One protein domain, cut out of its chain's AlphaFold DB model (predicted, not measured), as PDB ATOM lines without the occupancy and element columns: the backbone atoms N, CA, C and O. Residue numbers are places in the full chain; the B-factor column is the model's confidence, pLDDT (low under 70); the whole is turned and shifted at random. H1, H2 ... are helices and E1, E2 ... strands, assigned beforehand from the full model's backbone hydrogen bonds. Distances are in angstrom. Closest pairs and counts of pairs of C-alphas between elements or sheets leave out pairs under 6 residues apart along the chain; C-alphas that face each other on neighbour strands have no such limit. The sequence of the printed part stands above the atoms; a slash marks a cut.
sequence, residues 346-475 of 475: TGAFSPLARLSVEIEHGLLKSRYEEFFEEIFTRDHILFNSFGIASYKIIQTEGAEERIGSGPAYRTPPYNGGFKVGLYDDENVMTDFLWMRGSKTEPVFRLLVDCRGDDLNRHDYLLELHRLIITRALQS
ATOM      1  N   THR A 346     -46.875 -25.969 -36.373       92.50
ATOM      2  CA  THR A 346     -45.573 -25.973 -37.042       92.50
ATOM      3  C   THR A 346     -45.728 -25.503 -38.493       92.50
ATOM      4  O   THR A 346     -46.429 -26.124 -39.292       92.50
ATOM      5  N   GLY A 347     -45.040 -24.425 -38.873       85.19
ATOM      6  CA  GLY A 347     -45.054 -23.935 -40.254       85.19
ATOM      7  C   GLY A 347     -44.480 -24.960 -41.242       85.19
ATOM      8  O   GLY A 347     -43.390 -25.492 -41.027       85.19
ATOM      9  N   ALA A 348     -45.167 -25.202 -42.364       77.56
ATOM     10  CA  ALA A 348     -44.802 -26.249 -43.329       77.56
ATOM     11  C   ALA A 348     -43.386 -26.099 -43.916       77.56
ATOM     12  O   ALA A 348     -42.755 -27.092 -44.294       77.56
ATOM     13  N   PHE A 349     -42.869 -24.870 -43.987       77.81
ATOM     14  CA  PHE A 349     -41.538 -24.566 -44.505       77.81
ATOM     15  C   PHE A 349     -40.471 -24.404 -43.422       77.81
ATOM     16  O   PHE A 349     -39.299 -24.256 -43.781       77.81
ATOM     17  N   SER A 350     -40.837 -24.519 -42.140       84.62
ATOM     18  CA  SER A 350     -39.900 -24.475 -41.017       84.62
ATOM     19  C   SER A 350     -38.789 -25.524 -41.177       84.62
ATOM     20  O   SER A 350     -39.070 -26.657 -41.584       84.62
ATOM     21  N   PRO A 351     -37.528 -25.208 -40.832       86.31
ATOM     22  CA  PRO A 351     -36.467 -26.210 -40.741       86.31
ATOM     23  C   PRO A 351     -36.807 -27.349 -39.766       86.31
ATOM     24  O   PRO A 351     -36.432 -28.495 -40.004       86.31
ATOM     25  N   LEU A 352     -37.577 -27.058 -38.709       88.00
ATOM     26  CA  LEU A 352     -38.019 -28.049 -37.720       88.00
ATOM     27  C   LEU A 352     -39.069 -29.025 -38.278       88.00
ATOM     28  O   LEU A 352     -39.227 -30.122 -37.744       88.00
ATOM     29  N   ALA A 353     -39.726 -28.668 -39.385       87.44
ATOM     30  CA  ALA A 353     -40.713 -29.495 -40.077       87.44
ATOM     31  C   ALA A 353     -40.086 -30.489 -41.077       87.44
ATOM     32  O   ALA A 353     -40.800 -31.092 -41.882       87.44
ATOM     33  N   ARG A 354     -38.750 -30.628 -41.093       91.44
ATOM     34  CA  ARG A 354     -38.016 -31.450 -42.071       91.44
ATOM     35  C   ARG A 354     -37.067 -32.437 -41.392       91.44
ATOM     36  O   ARG A 354     -36.416 -32.109 -40.394       91.44
ATOM     37  N   LEU A 355     -36.982 -33.634 -41.968       91.00
ATOM     38  CA  LEU A 355     -36.042 -34.705 -41.632       91.00
ATOM     39  C   LEU A 355     -35.591 -35.444 -42.903       91.00
ATOM     40  O   LEU A 355     -36.246 -35.359 -43.945       91.00
ATOM     41  N   SER A 356     -34.486 -36.185 -42.793       88.88
ATOM     42  CA  SER A 356     -34.113 -37.223 -43.760       88.88
ATOM     43  C   SER A 356     -34.594 -38.580 -43.252       88.88
ATOM     44  O   SER A 356     -34.474 -38.870 -42.061       88.88
ATOM     45  N   VAL A 357     -35.150 -39.394 -44.146       87.00
ATOM     46  CA  VAL A 357     -35.634 -40.749 -43.866       87.00
ATOM     47  C   VAL A 357     -35.148 -41.643 -45.000       87.00
ATOM     48  O   VAL A 357     -35.490 -41.406 -46.154       87.00
ATOM     49  N   GLU A 358     -34.361 -42.663 -44.660       88.06
ATOM     50  CA  GLU A 358     -33.712 -43.571 -45.624       88.06
ATOM     51  C   GLU A 358     -34.175 -45.031 -45.467       88.06
ATOM     52  O   GLU A 358     -33.524 -45.958 -45.941       88.06
ATOM     53  N   ILE A 359     -35.309 -45.248 -44.794       91.56
ATOM     54  CA  ILE A 359     -35.937 -46.567 -44.654       91.56
ATOM     55  C   ILE A 359     -37.318 -46.578 -45.308       91.56
ATOM     56  O   ILE A 359     -37.960 -45.536 -45.459       91.56
ATOM     57  N   GLU A 360     -37.809 -47.775 -45.627       92.44
ATOM     58  CA  GLU A 360     -39.170 -47.980 -46.124       92.44
ATOM     59  C   GLU A 360     -40.215 -47.349 -45.191       92.44
ATOM     60  O   GLU A 360     -40.266 -47.634 -43.989       92.44
ATOM     61  N   HIS A 361     -41.102 -46.517 -45.743       93.19
ATOM     62  CA  HIS A 361     -42.077 -45.762 -44.949       93.19
ATOM     63  C   HIS A 361     -43.050 -46.661 -44.175       93.19
ATOM     64  O   HIS A 361     -43.492 -46.296 -43.086       93.19
ATOM     65  N   GLY A 362     -43.373 -47.844 -44.704       94.31
ATOM     66  CA  GLY A 362     -44.181 -48.832 -43.987       94.31
ATOM     67  C   GLY A 362     -43.512 -49.302 -42.693       94.31
ATOM     68  O   GLY A 362     -44.171 -49.357 -41.654       94.31
ATOM     69  N   LEU A 363     -42.201 -49.572 -42.740       95.38
ATOM     70  CA  LEU A 363     -41.408 -49.977 -41.578       95.38
ATOM     71  C   LEU A 363     -41.285 -48.833 -40.566       95.38
ATOM     72  O   LEU A 363     -41.521 -49.048 -39.377       95.38
ATOM     73  N   LEU A 364     -41.001 -47.615 -41.044       96.56
ATOM     74  CA  LEU A 364     -40.961 -46.412 -40.209       96.56
ATOM     75  C   LEU A 364     -42.263 -46.234 -39.419       96.56
ATOM     76  O   LEU A 364     -42.225 -46.054 -38.207       96.56
ATOM     77  N   LYS A 365     -43.416 -46.298 -40.094       96.94
ATOM     78  CA  LYS A 365     -44.730 -46.080 -39.470       96.94
ATOM     79  C   LYS A 365     -45.081 -47.153 -38.442       96.94
ATOM     80  O   LYS A 365     -45.648 -46.820 -37.411       96.94
ATOM     81  N   SER A 366     -44.749 -48.417 -38.705       96.75
ATOM     82  CA  SER A 366     -44.991 -49.498 -37.739       96.75
ATOM     83  C   SER A 366     -44.154 -49.318 -36.470       96.75
ATOM     84  O   SER A 366     -44.706 -49.335 -35.377       96.75
ATOM     85  N   ARG A 367     -42.855 -49.021 -36.608       97.62
ATOM     86  CA  ARG A 367     -41.984 -48.712 -35.460       97.62
ATOM     87  C   ARG A 367     -42.428 -47.452 -34.719       97.62
ATOM     88  O   ARG A 367     -42.379 -47.402 -33.496       97.62
ATOM     89  N   TYR A 368     -42.871 -46.435 -35.458       98.06
ATOM     90  CA  TYR A 368     -43.409 -45.210 -34.877       98.06
ATOM     91  C   TYR A 368     -44.610 -45.510 -33.970       98.06
ATOM     92  O   TYR A 368     -44.660 -44.997 -32.859       98.06
ATOM     93  N   GLU A 369     -45.569 -46.327 -34.422       98.06
ATOM     94  CA  GLU A 369     -46.744 -46.699 -33.618       98.06
ATOM     95  C   GLU A 369     -46.358 -47.405 -32.315       98.06
ATOM     96  O   GLU A 369     -46.888 -47.049 -31.266       98.06
ATOM     97  N   GLU A 370     -45.417 -48.351 -32.371       97.75
ATOM     98  CA  GLU A 370     -44.923 -49.076 -31.193       97.75
ATOM     99  C   GLU A 370     -44.291 -48.124 -30.168       97.75
ATOM    100  O   GLU A 370     -44.649 -48.139 -28.989       97.75
ATOM    101  N   PHE A 371     -43.388 -47.249 -30.616       98.31
ATOM    102  CA  PHE A 371     -42.727 -46.290 -29.731       98.31
ATOM    103  C   PHE A 371     -43.666 -45.203 -29.214       98.31
ATOM    104  O   PHE A 371     -43.499 -44.753 -28.080       98.31
ATOM    105  N   PHE A 372     -44.639 -44.768 -30.018       98.38
ATOM    106  CA  PHE A 372     -45.633 -43.803 -29.566       98.38
ATOM    107  C   PHE A 372     -46.494 -44.395 -28.447       98.38
ATOM    108  O   PHE A 372     -46.663 -43.735 -27.429       98.38
ATOM    109  N   GLU A 373     -46.971 -45.635 -28.588       98.00
ATOM    110  CA  GLU A 373     -47.770 -46.315 -27.555       98.00
ATOM    111  C   GLU A 373     -46.983 -46.520 -26.248       98.00
ATOM    112  O   GLU A 373     -47.493 -46.249 -25.156       98.00
ATOM    113  N   GLU A 374     -45.709 -46.931 -26.350       97.75
ATOM    114  CA  GLU A 374     -44.801 -47.056 -25.200       97.75
ATOM    115  C   GLU A 374     -44.708 -45.730 -24.426       97.75
ATOM    116  O   GLU A 374     -44.865 -45.702 -23.203       97.75
ATOM    117  N   ILE A 375     -44.478 -44.622 -25.138       97.75
ATOM    118  CA  ILE A 375     -44.311 -43.298 -24.529       97.75
ATOM    119  C   ILE A 375     -45.640 -42.752 -24.008       97.75
ATOM    120  O   ILE A 375     -45.671 -42.236 -22.894       97.75
ATOM    121  N   PHE A 376     -46.730 -42.887 -24.763       97.62
ATOM    122  CA  PHE A 376     -48.054 -42.421 -24.353       97.62
ATOM    123  C   PHE A 376     -48.500 -43.085 -23.046       97.62
ATOM    124  O   PHE A 376     -48.980 -42.411 -22.135       97.62
ATOM    125  N   THR A 377     -48.243 -44.389 -22.904       97.44
ATOM    126  CA  THR A 377     -48.531 -45.139 -21.674       97.44
ATOM    127  C   THR A 377     -47.609 -44.731 -20.522       97.44
ATOM    128  O   THR A 377     -48.068 -44.473 -19.404       97.44
ATOM    129  N   ARG A 378     -46.293 -44.656 -20.773       97.50
ATOM    130  CA  ARG A 378     -45.295 -44.295 -19.752       97.50
ATOM    131  C   ARG A 378     -45.530 -42.885 -19.204       97.50
ATOM    132  O   ARG A 378     -45.540 -42.700 -17.989       97.50
ATOM    133  N   ASP A 379     -45.769 -41.926 -20.092       96.44
ATOM    134  CA  ASP A 379     -45.863 -40.496 -19.786       96.44
ATOM    135  C   ASP A 379     -47.324 -40.020 -19.680       96.44
ATOM    136  O   ASP A 379     -47.604 -38.829 -19.807       96.44
ATOM    137  N   HIS A 380     -48.275 -40.925 -19.414       95.62
ATOM    138  CA  HIS A 380     -49.712 -40.617 -19.368       95.62
ATOM    139  C   HIS A 380     -50.064 -39.441 -18.437       95.62
ATOM    140  O   HIS A 380     -50.979 -38.679 -18.732       95.62
ATOM    141  N   ILE A 381     -49.330 -39.242 -17.333       96.69
ATOM    142  CA  ILE A 381     -49.533 -38.103 -16.418       96.69
ATOM    143  C   ILE A 381     -49.278 -36.769 -17.133       96.69
ATOM    144  O   ILE A 381     -50.016 -35.807 -16.926       96.69
ATOM    145  N   LEU A 382     -48.259 -36.710 -17.993       95.75
ATOM    146  CA  LEU A 382     -47.918 -35.513 -18.754       95.75
ATOM    147  C   LEU A 382     -48.957 -35.251 -19.850       95.75
ATOM    148  O   LEU A 382     -49.463 -34.136 -19.938       95.75
ATOM    149  N   PHE A 383     -49.358 -36.273 -20.612       96.81
ATOM    150  CA  PHE A 383     -50.451 -36.138 -21.588       96.81
ATOM    151  C   PHE A 383     -51.753 -35.670 -20.922       96.81
ATOM    152  O   PHE A 383     -52.370 -34.712 -21.387       96.81
ATOM    153  N   ASN A 384     -52.100 -36.243 -19.767       95.75
ATOM    154  CA  ASN A 384     -53.249 -35.808 -18.975       95.75
ATOM    155  C   ASN A 384     -53.121 -34.351 -18.498       95.75
ATOM    156  O   ASN A 384     -54.122 -33.640 -18.475       95.75
ATOM    157  N   SER A 385     -51.916 -33.871 -18.157       95.00
ATOM    158  CA  SER A 385     -51.701 -32.457 -17.798       95.00
ATOM    159  C   SER A 385     -51.919 -31.494 -18.969       95.00
ATOM    160  O   SER A 385     -52.282 -30.341 -18.750       95.00
ATOM    161  N   PHE A 386     -51.789 -31.976 -20.207       94.94
ATOM    162  CA  PHE A 386     -52.197 -31.256 -21.414       94.94
ATOM    163  C   PHE A 386     -53.688 -31.457 -21.755       94.94
ATOM    164  O   PHE A 386     -54.176 -30.921 -22.749       94.94
ATOM    165  N   GLY A 387     -54.443 -32.216 -20.959       95.62
ATOM    166  CA  GLY A 387     -55.837 -32.552 -21.254       95.62
ATOM    167  C   GLY A 387     -55.996 -33.546 -22.408       95.62
ATOM    168  O   GLY A 387     -57.039 -33.567 -23.050       95.62
ATOM    169  N   ILE A 388     -54.963 -34.342 -22.704       97.44
ATOM    170  CA  ILE A 388     -55.008 -35.406 -23.711       97.44
ATOM    171  C   ILE A 388     -55.310 -36.720 -22.994       97.44
ATOM    172  O   ILE A 388     -54.487 -37.209 -22.223       97.44
ATOM    173  N   ALA A 389     -56.476 -37.298 -23.273       97.75
ATOM    174  CA  ALA A 389     -56.965 -38.522 -22.645       97.75
ATOM    175  C   ALA A 389     -56.753 -39.772 -23.513       97.75
ATOM    176  O   ALA A 389     -56.659 -40.886 -23.001       97.75
ATOM    177  N   SER A 390     -56.709 -39.616 -24.839       98.31
ATOM    178  CA  SER A 390     -56.536 -40.739 -25.765       98.31
ATOM    179  C   SER A 390     -55.903 -40.305 -27.087       98.31
ATOM    180  O   SER A 390     -55.745 -39.114 -27.359       98.31
ATOM    181  N   TYR A 391     -55.548 -41.273 -27.931       98.62
ATOM    182  CA  TYR A 391     -55.074 -41.007 -29.283       98.62
ATOM    183  C   TYR A 391     -55.695 -41.968 -30.303       98.62
ATOM    184  O   TYR A 391     -56.171 -43.052 -29.963       98.62
ATOM    185  N   LYS A 392     -55.683 -41.573 -31.580       98.50
ATOM    186  CA  LYS A 392     -56.034 -42.437 -32.716       98.50
ATOM    187  C   LYS A 392     -55.021 -42.271 -33.831       98.50
ATOM    188  O   LYS A 392     -54.603 -41.154 -34.138       98.50
ATOM    189  N   ILE A 393     -54.677 -43.378 -34.479       98.44
ATOM    190  CA  ILE A 393     -53.880 -43.342 -35.700       98.44
ATOM    191  C   ILE A 393     -54.793 -43.134 -36.903       98.44
ATOM    192  O   ILE A 393     -55.822 -43.794 -37.039       98.44
ATOM    193  N   ILE A 394     -54.407 -42.211 -37.779       98.19
ATOM    194  CA  ILE A 394     -55.156 -41.817 -38.967       98.19
ATOM    195  C   ILE A 394     -54.214 -41.859 -40.174       98.19
ATOM    196  O   ILE A 394     -53.106 -41.319 -40.143       98.19
ATOM    197  N   GLN A 395     -54.655 -42.509 -41.246       96.81
ATOM    198  CA  GLN A 395     -53.926 -42.658 -42.504       96.81
ATOM    199  C   GLN A 395     -54.689 -41.948 -43.618       96.81
ATOM    200  O   GLN A 395     -55.897 -42.129 -43.753       96.81
ATOM    201  N   THR A 396     -53.982 -41.165 -44.429       96.56
ATOM    202  CA  THR A 396     -54.550 -40.466 -45.593       96.56
ATOM    203  C   THR A 396     -53.844 -40.909 -46.871       96.56
ATOM    204  O   THR A 396     -52.626 -40.762 -46.995       96.56
ATOM    205  N   GLU A 397     -54.591 -41.471 -47.819       94.94
ATOM    206  CA  GLU A 397     -54.066 -42.064 -49.058       94.94
ATOM    207  C   GLU A 397     -54.974 -41.691 -50.233       94.94
ATOM    208  O   GLU A 397     -56.122 -42.130 -50.306       94.94
ATOM    209  N   GLY A 398     -54.486 -40.845 -51.148       92.94
ATOM    210  CA  GLY A 398     -55.345 -40.245 -52.172       92.94
ATOM    211  C   GLY A 398     -56.525 -39.487 -51.549       92.94
ATOM    212  O   GLY A 398     -56.335 -38.630 -50.684       92.94
ATOM    213  N   ALA A 399     -57.747 -39.824 -51.967       93.88
ATOM    214  CA  ALA A 399     -58.990 -39.254 -51.442       93.88
ATOM    215  C   ALA A 399     -59.551 -39.986 -50.200       93.88
ATOM    216  O   ALA A 399     -60.642 -39.637 -49.740       93.88
ATOM    217  N   GLU A 400     -58.851 -41.000 -49.679       95.19
ATOM    218  CA  GLU A 400     -59.301 -41.829 -48.556       95.19
ATOM    219  C   GLU A 400     -58.656 -41.426 -47.226       95.19
ATOM    220  O   GLU A 400     -57.463 -41.116 -47.156       95.19
ATOM    221  N   GLU A 401     -59.447 -41.518 -46.156       97.12
ATOM    222  CA  GLU A 401     -59.004 -41.433 -44.765       97.12
ATOM    223  C   GLU A 401     -59.406 -42.719 -44.036       97.12
ATOM    224  O   GLU A 401     -60.549 -43.170 -44.135       97.12
ATOM    225  N   ARG A 402     -58.469 -43.325 -43.300       97.00
ATOM    226  CA  ARG A 402     -58.723 -44.516 -42.482       97.00
ATOM    227  C   ARG A 402     -58.219 -44.301 -41.067       97.00
ATOM    228  O   ARG A 402     -57.106 -43.823 -40.874       97.00
ATOM    229  N   ILE A 403     -59.026 -44.694 -40.087       97.62
ATOM    230  CA  ILE A 403     -58.678 -44.626 -38.667       97.62
ATOM    231  C   ILE A 403     -58.360 -46.040 -38.187       97.62
ATOM    232  O   ILE A 403     -59.208 -46.925 -38.288       97.62
ATOM    233  N   GLY A 404     -57.149 -46.240 -37.679       96.44
ATOM    234  CA  GLY A 404     -56.672 -47.516 -37.156       96.44
ATOM    235  C   GLY A 404     -55.154 -47.671 -37.245       96.44
ATOM    236  O   GLY A 404     -54.486 -46.996 -38.035       96.44
ATOM    237  N   SER A 405     -54.625 -48.567 -36.413       94.31
ATOM    238  CA  SER A 405     -53.190 -48.849 -36.288       94.31
ATOM    239  C   SER A 405     -52.789 -50.110 -37.052       94.31
ATOM    240  O   SER A 405     -53.574 -51.050 -37.201       94.31
ATOM    241  N   GLY A 406     -51.534 -50.162 -37.483       93.50
ATOM    242  CA  GLY A 406     -50.939 -51.316 -38.144       93.50
ATOM    243  C   GLY A 406     -51.132 -51.361 -39.669       93.50
ATOM    244  O   GLY A 406     -51.852 -50.550 -40.260       93.50
ATOM    245  N   PRO A 407     -50.475 -52.322 -40.347       91.69
ATOM    246  CA  PRO A 407     -50.412 -52.370 -41.810       91.69
ATOM    247  C   PRO A 407     -51.768 -52.530 -42.511       91.69
ATOM    248  O   PRO A 407     -51.911 -52.068 -43.635       91.69
ATOM    249  N   ALA A 408     -52.770 -53.128 -41.854       94.06
ATOM    250  CA  ALA A 408     -54.101 -53.353 -42.430       94.06
ATOM    251  C   ALA A 408     -54.861 -52.055 -42.774       94.06
ATOM    252  O   ALA A 408     -55.791 -52.083 -43.577       94.06
ATOM    253  N   TYR A 409     -54.461 -50.921 -42.191       94.81
ATOM    254  CA  TYR A 409     -55.073 -49.611 -42.437       94.81
ATOM    255  C   TYR A 409     -54.307 -48.772 -43.470       94.81
ATOM    256  O   TYR A 409     -54.699 -47.637 -43.755       94.81
ATOM    257  N   ARG A 410     -53.235 -49.319 -44.055       92.81
ATOM    258  CA  ARG A 410     -52.358 -48.640 -45.016       92.81
ATOM    259  C   ARG A 410     -52.314 -49.414 -46.332       92.81
ATOM    260  O   ARG A 410     -52.422 -50.636 -46.348       92.81
ATOM    261  N   THR A 411     -52.089 -48.712 -47.431       91.94
ATOM    262  CA  THR A 411     -51.983 -49.300 -48.769       91.94
ATOM    263  C   THR A 411     -50.526 -49.250 -49.226       91.94
ATOM    264  O   THR A 411     -49.918 -48.180 -49.142       91.94
ATOM    265  N   PRO A 412     -49.929 -50.350 -49.731       89.50
ATOM    266  CA  PRO A 412     -48.619 -50.299 -50.378       89.50
ATOM    267  C   PRO A 412     -48.567 -49.194 -51.452       89.50
ATOM    268  O   PRO A 412     -49.549 -49.016 -52.172       89.50
ATOM    269  N   PRO A 413     -47.458 -48.442 -51.585       90.38
ATOM    270  CA  PRO A 413     -46.167 -48.583 -50.895       90.38
ATOM    271  C   PRO A 413     -46.093 -47.876 -49.523       90.38
ATOM    272  O   PRO A 413     -45.011 -47.598 -49.023       90.38
ATOM    273  N   TYR A 414     -47.232 -47.562 -48.900       92.12
ATOM    274  CA  TYR A 414     -47.337 -46.950 -47.568       92.12
ATOM    275  C   TYR A 414     -46.828 -45.503 -47.488       92.12
ATOM    276  O   TYR A 414     -46.485 -45.011 -46.412       92.12
ATOM    277  N   ASN A 415     -46.850 -44.789 -48.615       91.44
ATOM    278  CA  ASN A 415     -46.366 -43.409 -48.747       91.44
ATOM    279  C   ASN A 415     -47.401 -42.327 -48.382       91.44
ATOM    280  O   ASN A 415     -47.089 -41.139 -48.466       91.44
ATOM    281  N   GLY A 416     -48.616 -42.717 -47.980       94.00
ATOM    282  CA  GLY A 416     -49.665 -41.785 -47.553       94.00
ATOM    283  C   GLY A 416     -49.291 -40.950 -46.325       94.00
ATOM    284  O   GLY A 416     -48.289 -41.212 -45.652       94.00
ATOM    285  N   GLY A 417     -50.110 -39.953 -45.998       96.12
ATOM    286  CA  GLY A 417     -49.945 -39.178 -44.770       96.12
ATOM    287  C   GLY A 417     -50.274 -40.020 -43.540       96.12
ATOM    288  O   GLY A 417     -51.304 -40.691 -43.516       96.12
ATOM    289  N   PHE A 418     -49.410 -39.968 -42.530       97.88
ATOM    290  CA  PHE A 418     -49.596 -40.607 -41.230       97.88
ATOM    291  C   PHE A 418     -49.881 -39.532 -40.186       97.88
ATOM    292  O   PHE A 418     -49.161 -38.537 -40.128       97.88
ATOM    293  N   LYS A 419     -50.906 -39.729 -39.360       98.31
ATOM    294  CA  LYS A 419     -51.281 -38.804 -38.293       98.31
ATOM    295  C   LYS A 419     -51.551 -39.558 -36.995       98.31
ATOM    296  O   LYS A 419     -52.280 -40.545 -36.997       98.31
ATOM    297  N   VAL A 420     -51.025 -39.040 -35.892       98.69
ATOM    298  CA  VAL A 420     -51.506 -39.338 -34.542       98.69
ATOM    299  C   VAL A 420     -52.417 -38.195 -34.124       98.69
ATOM    300  O   VAL A 420     -51.937 -37.091 -33.895       98.69
ATOM    301  N   GLY A 421     -53.725 -38.437 -34.078       98.56
ATOM    302  CA  GLY A 421     -54.680 -37.495 -33.499       98.56
ATOM    303  C   GLY A 421     -54.747 -37.691 -31.991       98.56
ATOM    304  O   GLY A 421     -54.925 -38.822 -31.544       98.56
ATOM    305  N   LEU A 422     -54.609 -36.612 -31.230       98.62
ATOM    306  CA  LEU A 422     -54.672 -36.580 -29.771       98.62
ATOM    307  C   LEU A 422     -56.022 -35.997 -29.355       98.62
ATOM    308  O   LEU A 422     -56.458 -34.993 -29.921       98.62
ATOM    309  N   TYR A 423     -56.702 -36.661 -28.426       98.50
ATOM    310  CA  TYR A 423     -58.093 -36.387 -28.079       98.50
ATOM    311  C   TYR A 423     -58.253 -36.099 -26.591       98.50
ATOM    312  O   TYR A 423     -57.633 -36.773 -25.762       98.50
ATOM    313  N   ASP A 424     -59.123 -35.145 -26.270       97.50
ATOM    314  CA  ASP A 424     -59.578 -34.899 -24.900       97.50
ATOM    315  C   ASP A 424     -60.593 -35.961 -24.428       97.50
ATOM    316  O   ASP A 424     -60.885 -36.945 -25.120       97.50
ATOM    317  N   ASP A 425     -61.081 -35.804 -23.200       97.06
ATOM    318  CA  ASP A 425     -62.058 -36.683 -22.550       97.06
ATOM    319  C   ASP A 425     -63.444 -36.646 -23.215       97.06
ATOM    320  O   ASP A 425     -64.181 -37.635 -23.170       97.06
ATOM    321  N   GLU A 426     -63.761 -35.559 -23.918       96.50
ATOM    322  CA  GLU A 426     -64.941 -35.425 -24.779       96.50
ATOM    323  C   GLU A 426     -64.740 -36.034 -26.178       96.50
ATOM    324  O   GLU A 426     -65.636 -35.983 -27.028       96.50
ATOM    325  N   ASN A 427     -63.585 -36.667 -26.428       96.12
ATOM    326  CA  ASN A 427     -63.233 -37.290 -27.701       96.12
ATOM    327  C   ASN A 427     -63.213 -36.275 -28.869       96.12
ATOM    328  O   ASN A 427     -63.482 -36.616 -30.029       96.12
ATOM    329  N   VAL A 428     -62.818 -35.031 -28.581       95.69
ATOM    330  CA  VAL A 428     -62.501 -33.990 -29.565       95.69
ATOM    331  C   VAL A 428     -60.998 -34.004 -29.840       95.69
ATOM    332  O   VAL A 428     -60.191 -34.042 -28.919       95.69
ATOM    333  N   MET A 429     -60.597 -33.984 -31.119       97.56
ATOM    334  CA  MET A 429     -59.175 -33.928 -31.473       97.56
ATOM    335  C   MET A 429     -58.616 -32.537 -31.159       97.56
ATOM    336  O   MET A 429     -58.932 -31.562 -31.846       97.56
ATOM    337  N   THR A 430     -57.779 -32.451 -30.134       97.19
ATOM    338  CA  THR A 430     -57.177 -31.203 -29.659       97.19
ATOM    339  C   THR A 430     -55.859 -30.916 -30.353       97.19
ATOM    340  O   THR A 430     -55.571 -29.768 -30.672       97.19
ATOM    341  N   ASP A 431     -55.087 -31.958 -30.645       98.12
ATOM    342  CA  ASP A 431     -53.766 -31.836 -31.244       98.12
ATOM    343  C   ASP A 431     -53.538 -32.964 -32.238       98.12
ATOM    344  O   ASP A 431     -54.226 -33.991 -32.226       98.12
ATOM    345  N   PHE A 432     -52.527 -32.812 -33.083       98.56
ATOM    346  CA  PHE A 432     -52.026 -33.943 -33.841       98.56
ATOM    347  C   PHE A 432     -50.544 -33.834 -34.176       98.56
ATOM    348  O   PHE A 432     -49.987 -32.748 -34.312       98.56
ATOM    349  N   LEU A 433     -49.935 -35.000 -34.388       98.50
ATOM    350  CA  LEU A 433     -48.610 -35.169 -34.972       98.50
ATOM    351  C   LEU A 433     -48.804 -35.762 -36.366       98.50
ATOM    352  O   LEU A 433     -49.407 -36.827 -36.498       98.50
ATOM    353  N   TRP A 434     -48.339 -35.093 -37.414       98.12
ATOM    354  CA  TRP A 434     -48.506 -35.529 -38.800       98.12
ATOM    355  C   TRP A 434     -47.160 -35.659 -39.501       98.12
ATOM    356  O   TRP A 434     -46.313 -34.782 -39.370       98.12
ATOM    357  N   MET A 435     -46.990 -36.702 -40.316       96.50
ATOM    358  CA  MET A 435     -45.794 -36.889 -41.133       96.50
ATOM    359  C   MET A 435     -46.066 -37.527 -42.498       96.50
ATOM    360  O   MET A 435     -47.005 -38.313 -42.670       96.50
ATOM    361  N   ARG A 436     -45.208 -37.215 -43.477       94.75
ATOM    362  CA  ARG A 436     -45.226 -37.806 -44.825       94.75
ATOM    363  C   ARG A 436     -43.919 -37.534 -45.578       94.75
ATOM    364  O   ARG A 436     -43.383 -36.429 -45.518       94.75
ATOM    365  N   GLY A 437     -43.467 -38.492 -46.388       91.56
ATOM    366  CA  GLY A 437     -42.433 -38.244 -47.399       91.56
ATOM    367  C   GLY A 437     -42.935 -37.314 -48.510       91.56
ATOM    368  O   GLY A 437     -44.048 -37.475 -49.016       91.56
ATOM    369  N   SER A 438     -42.141 -36.318 -48.898       83.75
ATOM    370  CA  SER A 438     -42.501 -35.434 -50.007       83.75
ATOM    371  C   SER A 438     -42.441 -36.179 -51.348       83.75
ATOM    372  O   SER A 438     -41.546 -36.982 -51.592       83.75
ATOM    373  N   LYS A 439     -43.415 -35.910 -52.228       79.44
ATOM    374  CA  LYS A 439     -43.452 -36.449 -53.602       79.44
ATOM    375  C   LYS A 439     -42.682 -35.576 -54.600       79.44
ATOM    376  O   LYS A 439     -42.431 -36.013 -55.716       79.44
ATOM    377  N   THR A 440     -42.351 -34.340 -54.224       71.06
ATOM    378  CA  THR A 440     -41.719 -33.345 -55.109       71.06
ATOM    379  C   THR A 440     -40.275 -33.039 -54.729       71.06
ATOM    380  O   THR A 440     -39.549 -32.441 -55.514       71.06
ATOM    381  N   GLU A 441     -39.859 -33.423 -53.524       73.19
ATOM    382  CA  GLU A 441     -38.546 -33.131 -52.955       73.19
ATOM    383  C   GLU A 441     -38.075 -34.338 -52.129       73.19
ATOM    384  O   GLU A 441     -38.913 -34.999 -51.517       73.19
ATOM    385  N   PRO A 442     -36.764 -34.614 -52.033       81.19
ATOM    386  CA  PRO A 442     -36.226 -35.702 -51.217       81.19
ATOM    387  C   PRO A 442     -36.180 -35.311 -49.727       81.19
ATOM    388  O   PRO A 442     -35.118 -35.250 -49.115       81.19
ATOM    389  N   VAL A 443     -37.333 -34.969 -49.147       86.00
ATOM    390  CA  VAL A 443     -37.461 -34.565 -47.738       86.00
ATOM    391  C   VAL A 443     -38.640 -35.262 -47.075       86.00
ATOM    392  O   VAL A 443     -39.707 -35.421 -47.673       86.00
ATOM    393  N   PHE A 444     -38.477 -35.619 -45.805       91.50
ATOM    394  CA  PHE A 444     -39.562 -36.106 -44.968       91.50
ATOM    395  C   PHE A 444     -40.143 -34.938 -44.172       91.50
ATOM    396  O   PHE A 444     -39.417 -34.230 -43.471       91.50
ATOM    397  N   ARG A 445     -41.443 -34.689 -44.335       93.62
ATOM    398  CA  ARG A 445     -42.148 -33.568 -43.707       93.62
ATOM    399  C   ARG A 445     -42.839 -34.048 -42.441       93.62
ATOM    400  O   ARG A 445     -43.456 -35.111 -42.451       93.62
ATOM    401  N   LEU A 446     -42.764 -33.239 -41.394       94.75
ATOM    402  CA  LEU A 446     -43.464 -33.455 -40.134       94.75
ATOM    403  C   LEU A 446     -44.075 -32.146 -39.628       94.75
ATOM    404  O   LEU A 446     -43.543 -31.073 -39.903       94.75
ATOM    405  N   LEU A 447     -45.198 -32.230 -38.926       95.38
ATOM    406  CA  LEU A 447     -45.951 -31.078 -38.440       95.38
ATOM    407  C   LEU A 447     -46.670 -31.439 -37.145       95.38
ATOM    408  O   LEU A 447     -47.217 -32.535 -37.028       95.38
ATOM    409  N   VAL A 448     -46.702 -30.497 -36.208       97.62
ATOM    410  CA  VAL A 448     -47.548 -30.549 -35.018       97.62
ATOM    411  C   VAL A 448     -48.549 -29.402 -35.069       97.62
ATOM    412  O   VAL A 448     -48.216 -28.300 -35.501       97.62
ATOM    413  N   ASP A 449     -49.781 -29.678 -34.668       97.75
ATOM    414  CA  ASP A 449     -50.854 -28.698 -34.515       97.75
ATOM    415  C   ASP A 449     -51.446 -28.878 -33.123       97.75
ATOM    416  O   ASP A 449     -51.858 -29.990 -32.797       97.75
ATOM    417  N   CYS A 450     -51.467 -27.817 -32.316       97.69
ATOM    418  CA  CYS A 450     -51.942 -27.853 -30.935       97.69
ATOM    419  C   CYS A 450     -53.046 -26.826 -30.714       97.69
ATOM    420  O   CYS A 450     -52.882 -25.667 -31.092       97.69
ATOM    421  N   ARG A 451     -54.143 -27.225 -30.060       97.00
ATOM    422  CA  ARG A 451     -55.193 -26.291 -29.622       97.00
ATOM    423  C   ARG A 451     -54.636 -25.360 -28.541       97.00
ATOM    424  O   ARG A 451     -54.064 -25.822 -27.556       97.00
ATOM    425  N   GLY A 452     -54.878 -24.063 -28.698       95.50
ATOM    426  CA  GLY A 452     -54.378 -23.004 -27.821       95.50
ATOM    427  C   GLY A 452     -53.071 -22.376 -28.307       95.50
ATOM    428  O   GLY A 452     -52.589 -22.671 -29.394       95.50
ATOM    429  N   ASP A 453     -52.522 -21.492 -27.478       93.50
ATOM    430  CA  ASP A 453     -51.289 -20.722 -27.687       93.50
ATOM    431  C   ASP A 453     -50.125 -21.197 -26.789       93.50
ATOM    432  O   ASP A 453     -49.087 -20.541 -26.699       93.50
ATOM    433  N   ASP A 454     -50.266 -22.362 -26.144       93.44
ATOM    434  CA  ASP A 454     -49.228 -22.951 -25.292       93.44
ATOM    435  C   ASP A 454     -48.043 -23.458 -26.131       93.44
ATOM    436  O   ASP A 454     -48.043 -24.572 -26.670       93.44
ATOM    437  N   LEU A 455     -47.012 -22.617 -26.225       93.50
ATOM    438  CA  LEU A 455     -45.767 -22.932 -26.922       93.50
ATOM    439  C   LEU A 455     -45.021 -24.111 -26.288       93.50
ATOM    440  O   LEU A 455     -44.434 -24.902 -27.018       93.50
ATOM    441  N   ASN A 456     -45.085 -24.296 -24.964       93.75
ATOM    442  CA  ASN A 456     -44.377 -25.399 -24.306       93.75
ATOM    443  C   ASN A 456     -44.995 -26.747 -24.685       93.75
ATOM    444  O   ASN A 456     -44.274 -27.707 -24.953       93.75
ATOM    445  N   ARG A 457     -46.333 -26.817 -24.743       95.25
ATOM    446  CA  ARG A 457     -47.061 -27.999 -25.228       95.25
ATOM    447  C   ARG A 457     -46.708 -28.308 -26.681       95.25
ATOM    448  O   ARG A 457     -46.419 -29.460 -27.003       95.25
ATOM    449  N   HIS A 458     -46.733 -27.299 -27.554       96.94
ATOM    450  CA  HIS A 458     -46.359 -27.463 -28.961       96.94
ATOM    451  C   HIS A 458     -44.919 -27.960 -29.115       96.94
ATOM    452  O   HIS A 458     -44.689 -28.957 -29.802       96.94
ATOM    453  N   ASP A 459     -43.965 -27.305 -28.456       95.94
ATOM    454  CA  ASP A 459     -42.546 -27.621 -28.590       95.94
ATOM    455  C   ASP A 459     -42.238 -29.011 -28.025       95.94
ATOM    456  O   ASP A 459     -41.557 -29.794 -28.688       95.94
ATOM    457  N   TYR A 460     -42.840 -29.384 -26.890       96.62
ATOM    458  CA  TYR A 460     -42.749 -30.744 -26.356       96.62
ATOM    459  C   TYR A 460     -43.260 -31.791 -27.356       96.62
ATOM    460  O   TYR A 460     -42.578 -32.782 -27.622       96.62
ATOM    461  N   LEU A 461     -44.449 -31.589 -27.938       97.88
ATOM    462  CA  LEU A 461     -45.023 -32.539 -28.895       97.88
ATOM    463  C   LEU A 461     -44.204 -32.616 -30.191       97.88
ATOM    464  O   LEU A 461     -44.072 -33.698 -30.767       97.88
ATOM    465  N   LEU A 462     -43.617 -31.504 -30.637       97.50
ATOM    466  CA  LEU A 462     -42.730 -31.465 -31.799       97.50
ATOM    467  C   LEU A 462     -41.411 -32.202 -31.534       97.50
ATOM    468  O   LEU A 462     -40.967 -32.995 -32.372       97.50
ATOM    469  N   GLU A 463     -40.799 -31.987 -30.372       96.88
ATOM    470  CA  GLU A 463     -39.605 -32.712 -29.939       96.88
ATOM    471  C   GLU A 463     -39.881 -34.208 -29.793       96.88
ATOM    472  O   GLU A 463     -39.126 -35.025 -30.326       96.88
ATOM    473  N   LEU A 464     -41.004 -34.574 -29.169       97.44
ATOM    474  CA  LEU A 464     -41.467 -35.952 -29.067       97.44
ATOM    475  C   LEU A 464     -41.642 -36.583 -30.453       97.44
ATOM    476  O   LEU A 464     -41.157 -37.689 -30.695       97.44
ATOM    477  N   HIS A 465     -42.287 -35.877 -31.386       97.81
ATOM    478  CA  HIS A 465     -42.494 -36.367 -32.746       97.81
ATOM    479  C   HIS A 465     -41.162 -36.708 -33.427       97.81
ATOM    480  O   HIS A 465     -40.992 -37.793 -33.988       97.81
ATOM    481  N   ARG A 466     -40.187 -35.796 -33.326       96.62
ATOM    482  CA  ARG A 466     -38.841 -35.970 -33.892       96.62
ATOM    483  C   ARG A 466     -38.063 -37.082 -33.190       96.62
ATOM    484  O   ARG A 466     -37.374 -37.849 -33.867       96.62
ATOM    485  N   LEU A 467     -38.185 -37.200 -31.868       96.25
ATOM    486  CA  LEU A 467     -37.562 -38.260 -31.074       96.25
ATOM    487  C   LEU A 467     -38.052 -39.640 -31.517       96.25
ATOM    488  O   LEU A 467     -37.234 -40.524 -31.767       96.25
ATOM    489  N   ILE A 468     -39.367 -39.815 -31.666       97.62
ATOM    490  CA  ILE A 468     -39.957 -41.092 -32.082       97.62
ATOM    491  C   ILE A 468     -39.508 -41.460 -33.497       97.62
ATOM    492  O   ILE A 468     -39.089 -42.595 -33.719       97.62
ATOM    493  N   ILE A 469     -39.528 -40.507 -34.441       96.56
ATOM    494  CA  ILE A 469     -39.020 -40.745 -35.802       96.56
ATOM    495  C   ILE A 469     -37.552 -41.176 -35.742       96.56
ATOM    496  O   ILE A 469     -37.186 -42.183 -36.334       96.56
ATOM    497  N   THR A 470     -36.719 -40.467 -34.978       95.25
ATOM    498  CA  THR A 470     -35.286 -40.780 -34.856       95.25
ATOM    499  C   THR A 470     -35.056 -42.174 -34.266       95.25
ATOM    500  O   THR A 470     -34.261 -42.941 -34.806       95.25
ATOM    501  N   ARG A 471     -35.794 -42.550 -33.214       95.88
ATOM    502  CA  ARG A 471     -35.730 -43.893 -32.612       95.88
ATOM    503  C   ARG A 471     -36.167 -44.976 -33.604       95.88
ATOM    504  O   ARG A 471     -35.519 -46.018 -33.700       95.88
ATOM    505  N   ALA A 472     -37.211 -44.714 -34.390       96.00
ATOM    506  CA  ALA A 472     -37.700 -45.616 -35.431       96.00
ATOM    507  C   ALA A 472     -36.718 -45.806 -36.601       96.00
ATOM    508  O   ALA A 472     -36.695 -46.884 -37.201       96.00
ATOM    509  N   LEU A 473     -35.892 -44.799 -36.900       94.12
ATOM    510  CA  LEU A 473     -34.813 -44.890 -37.889       94.12
ATOM    511  C   LEU A 473     -33.606 -45.702 -37.390       94.12
ATOM    512  O   LEU A 473     -32.920 -46.312 -38.202       94.12
ATOM    513  N   GLN A 474     -33.338 -45.689 -36.082       92.25
ATOM    514  CA  GLN A 474     -32.171 -46.342 -35.468       92.25
ATOM    515  C   GLN A 474     -32.415 -47.790 -35.025       92.25
ATOM    516  O   GLN A 474     -31.454 -48.529 -34.812       92.25
ATOM    517  N   SER A 475     -33.681 -48.165 -34.834       87.12
ATOM    518  CA  SER A 475     -34.090 -49.545 -34.521       87.12
ATOM    519  C   SER A 475     -34.074 -50.414 -35.773       87.12
ATOM    520  O   SER A 475     -34.219 -51.648 -35.661       87.12
TER     521      SER A 475
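This is residues 346 to 475 of the 475 residues of the protein "Phosphoglucomutase" of Spirochaetales bacterium (UniProt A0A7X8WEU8). A twisted antiparallel sheet of five strands has two long helices, H1 and H3, packed on one of its faces, while the opposite face has no named helix. H1 covers the inner strand E3, H3 covers E4 and E5, and residues 468 to 473 of H3 meet residues 364 to 372 of H1 at a steep angle; the short helix H2 lies at one end, just after H1. The printed part has 130 residues, with three named helices and five named strands in the order H1, H2, E1, E2, E3, E4, E5, H3, and the sheet runs E2, E1, E3, E4, E5. The class is mixed, helices and strands, in two layers, helices on one face of a sheet. The whole is compact and rounded, with a radius of gyration of the C-alphas of 14.0 A and spans of 36 by 32 by 31 A.

Residues 346 to 360 hold no named element, but residues 354 to 355 pair antiparallel with residues 444 to 445 of E5, residues 444 to 451. Then comes H1, residues 361 to 378. H2, residues 380 to 385, is close to H1 but not clearly touching: the closest C-alphas, those of Phe 376 and Phe 383, are 7.3 A apart, and the lines are about perpendicular at 75 degrees. E1, residues 390 to 397, and E2, residues 400 to 403, form a hairpin, with N 395 and O 402 at 2.8 A. E1 is also the antiparallel neighbour of E3, residues 417 to 423, with N 394 and O 419 at 2.8 A. E3, E4, residues 429 to 437, and E5 form a meander, each strand the antiparallel neighbour of the one before. In it N 420 and O 433 are 2.8 A apart, and N 434 and O 447 are 2.8 A apart. E2 and E5 are the edge strands. H1 is on the sheet at a height of 9.6 A, over E3 and only just not over E4, on which 2 of its C-alphas fall; it runs along the strands, at 10 degrees to E3 on the local plane. H3, residues 455 to 474, is on the same face at a height of 9.5 A, over E4 and E5. It runs only just along the strands, at 29.8 degrees to E5 on the local plane; its closest C-alpha pair with E5, Val 448 and Leu 462, is 5.9 A apart. H1 and H3 touch at a steep tilt of 53 degrees, opposite ways, with the C-alphas of Arg 367 and Ala 472 closest at 5.3 A. H2 is only just not on the sheet, with 4 pairs of C-alphas within 10 A, and is apart from H3. In H1, H2 and H3 every O i to N i+4 pair is within hydrogen-bond range.

H1 begins at C-alpha 361, (-42.077, -45.762, -44.949), and is 25.4 A long from first to last C-alpha. H2 measures 8.5 A. E1 is 23.5 A long, E2 10.3 A, E3 18.8 A, E4 23.5 A and E5 24.0 A. E4 begins at C-alpha 429, (-59.175, -33.928, -31.473). H3, 28.4 A long, ends at C-alpha 474, (-32.171, -46.342, -35.468).

The C-alphas of Ile 381 and Thr 440, the two farthest apart, are 39.8 A apart. The printed part has no cut and ends at Ser 475, the chain's last residue. The link from E2 to E3, residues 404 to 416, is long, and the link from E4 to E5 is short but not tight. The mean pLDDT of the printed part is 94.2, and no printed residue is under 70.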